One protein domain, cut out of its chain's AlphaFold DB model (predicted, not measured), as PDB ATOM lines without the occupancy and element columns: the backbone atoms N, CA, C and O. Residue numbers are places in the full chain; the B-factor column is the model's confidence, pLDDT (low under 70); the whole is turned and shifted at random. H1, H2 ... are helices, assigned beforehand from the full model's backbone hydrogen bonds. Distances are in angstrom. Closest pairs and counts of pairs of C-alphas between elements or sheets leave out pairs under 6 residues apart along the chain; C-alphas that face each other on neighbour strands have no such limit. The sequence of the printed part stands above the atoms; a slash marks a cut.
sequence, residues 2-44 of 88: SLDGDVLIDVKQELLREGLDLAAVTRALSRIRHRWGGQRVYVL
ATOM      1  N   SER A   2     118.036  94.838 135.729       39.28
ATOM      2  CA  SER A   2     116.986  93.881 136.093       39.28
ATOM      3  C   SER A   2     115.634  94.593 136.134       39.28
ATOM      4  O   SER A   2     115.546  95.711 136.635       39.28
ATOM      5  N   LEU A   3     114.603  93.949 135.587       46.78
ATOM      6  CA  LEU A   3     113.198  94.338 135.742       46.78
ATOM      7  C   LEU A   3     112.676  94.030 137.163       46.78
ATOM      8  O   LEU A   3     111.505  94.271 137.443       46.78
ATOM      9  N   ASP A   4     113.539  93.523 138.054       51.38
ATOM     10  CA  ASP A   4     113.262  93.299 139.472       51.38
ATOM     11  C   ASP A   4     112.956  94.622 140.195       51.38
ATOM     12  O   ASP A   4     113.858  95.419 140.466       51.38
ATOM     13  N   GLY A   5     111.689  94.846 140.554       63.16
ATOM     14  CA  GLY A   5     111.331  95.779 141.630       63.16
ATOM     15  C   GLY A   5     110.408  96.954 141.292       63.16
ATOM     16  O   GLY A   5     110.244  97.831 142.142       63.16
ATOM     17  N   ASP A   6     109.779  97.016 140.110       85.38
ATOM     18  CA  ASP A   6     108.692  97.989 139.901       85.38
ATOM     19  C   ASP A   6     107.385  97.464 140.513       85.38
ATOM     20  O   ASP A   6     106.658  96.682 139.902       85.38
ATOM     21  N   VAL A   7     107.050  97.965 141.705       88.88
ATOM     22  CA  VAL A   7     105.798  97.655 142.417       88.88
ATOM     23  C   VAL A   7     104.546  97.876 141.555       88.88
ATOM     24  O   VAL A   7     103.537  97.201 141.740       88.88
ATOM     25  N   LEU A   8     104.577  98.797 140.580       92.56
ATOM     26  CA  LEU A   8     103.436  99.030 139.691       92.56
ATOM     27  C   LEU A   8     103.282  97.935 138.628       92.56
ATOM     28  O   LEU A   8     102.182  97.768 138.096       92.56
ATOM     29  N   ILE A   9     104.344  97.187 138.312       91.75
ATOM     30  CA  ILE A   9     104.252  95.976 137.485       91.75
ATOM     31  C   ILE A   9     103.573  94.868 138.285       91.75
ATOM     32  O   ILE A   9     102.639  94.261 137.767       91.75
ATOM     33  N   ASP A  10     103.958  94.667 139.545       92.56
ATOM     34  CA  ASP A  10     103.321  93.666 140.409       92.56
ATOM     35  C   ASP A  10     101.829  93.967 140.591       92.56
ATOM     36  O   ASP A  10     100.984  93.106 140.350       92.56
ATOM     37  N   VAL A  11     101.482  95.229 140.876       94.25
ATOM     38  CA  VAL A  11     100.080  95.677 140.956       94.25
ATOM     39  C   VAL A  11      99.330  95.409 139.652       94.25
ATOM     40  O   VAL A  11      98.183  94.970 139.687       94.25
ATOM     41  N   LYS A  12      99.954  95.643 138.488       95.69
ATOM     42  CA  LYS A  12      99.331  95.318 137.198       95.69
ATOM     43  C   LYS A  12      98.977  93.836 137.126       95.69
ATOM     44  O   LYS A  12      97.870  93.516 136.712       95.69
ATOM     45  N   GLN A  13      99.906  92.957 137.495       95.44
ATOM     46  CA  GLN A  13      99.702  91.514 137.390       95.44
ATOM     47  C   GLN A  13      98.598  91.027 138.326       95.44
ATOM     48  O   GLN A  13      97.737  90.274 137.880       95.44
ATOM     49  N   GLU A  14      98.562  91.497 139.575       96.44
ATOM     50  CA  GLU A  14      97.490  91.123 140.508       96.44
ATOM     51  C   GLU A  14      96.113  91.576 140.002       96.44
ATOM     52  O   GLU A  14      95.171  90.789 139.985       96.44
ATOM     53  N   LEU A  15      95.989  92.803 139.481       96.81
ATOM     54  CA  LEU A  15      94.708  93.286 138.950       96.81
ATOM     55  C   LEU A  15      94.232  92.491 137.725       96.81
ATOM     56  O   LEU A  15      93.038  92.251 137.570       96.81
ATOM     57  N   LEU A  16      95.147  92.065 136.850       96.50
ATOM     58  CA  LEU A  16      94.786  91.219 135.710       96.50
ATOM     59  C   LEU A  16      94.352  89.816 136.149       96.50
ATOM     60  O   LEU A  16      93.447  89.251 135.537       96.50
ATOM     61  N   ARG A  17      94.954  89.258 137.208       96.44
ATOM     62  CA  ARG A  17      94.534  87.967 137.780       96.44
ATOM     63  C   ARG A  17      93.131  88.025 138.376       96.44
ATOM     64  O   ARG A  17      92.383  87.069 138.226       96.44
ATOM     65  N   GLU A  18      92.759  89.160 138.960       97.12
ATOM     66  CA  GLU A  18      91.389  89.446 139.415       97.12
ATOM     67  C   GLU A  18      90.403  89.691 138.249       97.12
ATOM     68  O   GLU A  18      89.229  89.987 138.464       97.12
ATOM     69  N   GLY A  19      90.857  89.577 136.994       97.06
ATOM     70  CA  GLY A  19      90.014  89.670 135.802       97.06
ATOM     71  C   GLY A  19      89.725  91.095 135.331       97.06
ATOM     72  O   GLY A  19      88.818  91.295 134.520       97.06
ATOM     73  N   LEU A  20      90.466  92.102 135.810       97.44
ATOM     74  CA  LEU A  20      90.277  93.475 135.343       97.44
ATOM     75  C   LEU A  20      90.796  93.663 133.910       97.44
ATOM     76  O   LEU A  20      91.814  93.105 133.506       97.44
ATOM     77  N   ASP A  21      90.119  94.537 133.160       97.81
ATOM     78  CA  ASP A  21      90.499  94.894 131.792       97.81
ATOM     79  C   ASP A  21      91.907  95.516 131.716       97.81
ATOM     80  O   ASP A  21      92.234  96.499 132.396       97.81
ATOM     81  N   LEU A  22      92.723  94.991 130.800       96.81
ATOM     82  CA  LEU A  22      94.102  95.419 130.587       96.81
ATOM     83  C   LEU A  22      94.212  96.897 130.218       96.81
ATOM     84  O   LEU A  22      95.133  97.586 130.682       96.81
ATOM     85  N   ALA A  23      93.299  97.399 129.385       97.44
ATOM     86  CA  ALA A  23      93.349  98.785 128.948       97.44
ATOM     87  C   ALA A  23      93.008  99.733 130.109       97.44
ATOM     88  O   ALA A  23      93.694 100.741 130.306       97.44
ATOM     89  N   ALA A  24      92.006  99.397 130.924       97.38
ATOM     90  CA  ALA A  24      91.643 100.136 132.127       97.38
ATOM     91  C   ALA A  24      92.786 100.185 133.151       97.38
ATOM     92  O   ALA A  24      93.149 101.280 133.600       97.38
ATOM     93  N   VAL A  25      93.402  99.038 133.458       97.75
ATOM     94  CA  VAL A  25      94.543  98.949 134.386       97.75
ATOM     95  C   VAL A  25      95.726  99.768 133.868       97.75
ATOM     96  O   VAL A  25      96.292 100.580 134.600       97.75
ATOM     97  N   THR A  26      96.061  99.640 132.582       96.69
ATOM     98  CA  THR A  26      97.176 100.387 131.977       96.69
ATOM     99  C   THR A  26      96.942 101.898 132.058       96.69
ATOM    100  O   THR A  26      97.834 102.632 132.483       96.69
ATOM    101  N   ARG A  27      95.729 102.379 131.744       97.81
ATOM    102  CA  ARG A  27      95.379 103.803 131.889       97.81
ATOM    103  C   ARG A  27      95.490 104.280 133.338       97.81
ATOM    104  O   ARG A  27      95.957 105.394 133.574       97.81
ATOM    105  N   ALA A  28      95.060 103.470 134.306       97.44
ATOM    106  CA  ALA A  28      95.158 103.809 135.723       97.44
ATOM    107  C   ALA A  28      96.619 103.949 136.178       97.44
ATOM    108  O   ALA A  28      96.978 104.971 136.766       97.44
ATOM    109  N   LEU A  29      97.474 102.984 135.835       96.44
ATOM    110  CA  LEU A  29      98.893 103.010 136.197       96.44
ATOM    111  C   LEU A  29      99.647 104.163 135.528       96.44
ATOM    112  O   LEU A  29     100.485 104.788 136.176       96.44
ATOM    113  N   SER A  30      99.316 104.519 134.283       96.81
ATOM    114  CA  SER A  30      99.892 105.702 133.626       96.81
ATOM    115  C   SER A  30      99.588 106.992 134.391       96.81
ATOM    116  O   SER A  30     100.479 107.820 134.577       96.81
ATOM    117  N   ARG A  31      98.363 107.153 134.910       97.75
ATOM    118  CA  ARG A  31      98.015 108.311 135.754       97.75
ATOM    119  C   ARG A  31      98.784 108.319 137.075       97.75
ATOM    120  O   ARG A  31      99.191 109.385 137.528       97.75
ATOM    121  N   ILE A  32      98.997 107.151 137.685       96.12
ATOM    122  CA  ILE A  32      99.791 107.031 138.917       96.12
ATOM    123  C   ILE A  32     101.248 107.416 138.647       96.12
ATOM    124  O   ILE A  32     101.784 108.250 139.372       96.12
ATOM    125  N   ARG A  33     101.858 106.895 137.574       94.69
ATOM    126  CA  ARG A  33     103.222 107.269 137.166       94.69
ATOM    127  C   ARG A  33     103.350 108.760 136.887       94.69
ATOM    128  O   ARG A  33     104.336 109.358 137.290       94.69
ATOM    129  N   HIS A  34     102.352 109.377 136.260       96.44
ATOM    130  CA  HIS A  34     102.379 110.818 136.029       96.44
ATOM    131  C   HIS A  34     102.328 111.623 137.337       96.44
ATOM    132  O   HIS A  34     103.043 112.609 137.476       96.44
ATOM    133  N   ARG A  35     101.513 111.191 138.307       95.56
ATOM    134  CA  ARG A  35     101.336 111.903 139.580       95.56
ATOM    135  C   ARG A  35     102.507 111.720 140.550       95.56
ATOM    136  O   ARG A  35     102.834 112.651 141.276       95.56
ATOM    137  N   TRP A  36     103.095 110.528 140.587       94.25
ATOM    138  CA  TRP A  36     104.058 110.122 141.620       94.25
ATOM    139  C   TRP A  36     105.453 109.797 141.073       94.25
ATOM    140  O   TRP A  36     106.363 109.513 141.849       94.25
ATOM    141  N   GLY A  37     105.638 109.804 139.752       93.00
ATOM    142  CA  GLY A  37     106.907 109.465 139.111       93.00
ATOM    143  C   GLY A  37     108.062 110.315 139.634       93.00
ATOM    144  O   GLY A  37     107.938 111.527 139.791       93.00
ATOM    145  N   GLY A  38     109.186 109.665 139.939       90.94
ATOM    146  CA  GLY A  38     110.372 110.312 140.510       90.94
ATOM    147  C   GLY A  38     110.329 110.520 142.028       90.94
ATOM    148  O   GLY A  38     111.361 110.840 142.615       90.94
ATOM    149  N   GLN A  39     109.189 110.300 142.689       93.12
ATOM    150  CA  GLN A  39     109.093 110.389 144.146       93.12
ATOM    151  C   GLN A  39     109.514 109.078 144.824       93.12
ATOM    152  O   GLN A  39     109.338 107.987 144.280       93.12
ATOM    153  N   ARG A  40     110.036 109.176 146.053       90.12
ATOM    154  CA  ARG A  40     110.260 108.021 146.935       90.12
ATOM    155  C   ARG A  40     109.070 107.877 147.874       90.12
ATOM    156  O   ARG A  40     108.845 108.745 148.712       90.12
ATOM    157  N   VAL A  41     108.330 106.781 147.742       87.06
ATOM    158  CA  VAL A  41     107.156 106.485 148.573       87.06
ATOM    159  C   VAL A  41     107.404 105.197 149.346       87.06
ATOM    160  O   VAL A  41     107.830 104.195 148.778       87.06
ATOM    161  N   TYR A  42     107.136 105.222 150.651       89.44
ATOM    162  CA  TYR A  42     107.195 104.031 151.489       89.44
ATOM    163  C   TYR A  42     105.858 103.284 151.436       89.44
ATOM    164  O   TYR A  42     104.832 103.812 151.866       89.44
ATOM    165  N   VAL A  43     105.871 102.052 150.922       86.62
ATOM    166  CA  VAL A  43     104.703 101.162 150.935       86.62
ATOM    167  C   VAL A  43     104.673 100.425 152.268       86.62
ATOM    168  O   VAL A  43     105.583  99.669 152.602       86.62
ATOM    169  N   LEU A  44     103.625 100.664 153.058       88.94
ATOM    170  CA  LEU A  44     103.446  99.987 154.337       88.94
ATOM    171  C   LEU A  44     103.202  98.492 154.116       88.94
ATOM    172  O   LEU A  44     102.323  98.114 153.352       88.94
TER     173      LEU A  44
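AT A GLANCE: This is residues 2 to 44 of the 88 residues of an uncharacterized protein of Thiospirillum jenense (UniProt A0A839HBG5). The longest helix, H2, lies side by side with the shorter H1 in a helical hairpin, the two joined by a tight turn at one end. At the other, open end of the hairpin, two unnamed tails, residues 2 to 6 and residues 37 to 44, leave in different directions, and residues 34 to 42, of which 34 to 36 belong to H2, stick out from the body. The printed part has 43 residues, with two named helices in the order H1, H2 and no named strand; the class is all helix, and 26 of the 43 residues are in the helices. The whole is only just loose, close to compact, with a radius of gyration of the C-alphas of 11.1 A and spans of 29 by 23 by 21 A.

IN THESE COORDINATES: H2 is residues 22 to 36, 20.9 A from first to last C-alpha, from C-alpha 22 at (94.102, 95.419, 130.587) to C-alpha 36 at (104.058, 110.122, 141.620). H1 is residues 7 to 17, 15.6 A long, and begins with C-alpha 7 at (105.798, 97.655, 142.417).

HOW THE PARTS SIT: H2 and H1 touch, and their closest C-alphas, those of Val 25 and Lys 12, are 6.6 A apart. They run opposite ways at a shallow tilt of 21 degrees, their centres 11.4 A apart, and form a helical hairpin. In both H1 and H2 every O i to N i+4 pair is within hydrogen-bond range.

THE WHOLE: The two C-alphas farthest apart are those of Gly 19 and Arg 40, 29.5 A. The printed part has no cut, and the link from H1 to H2, 4 residues, is tight. Without residues 34 to 42, which stand free, the body spans 26 by 23 by 20 A. The mean pLDDT of the printed part is 90.3, and residues 2 to 5 are under 70.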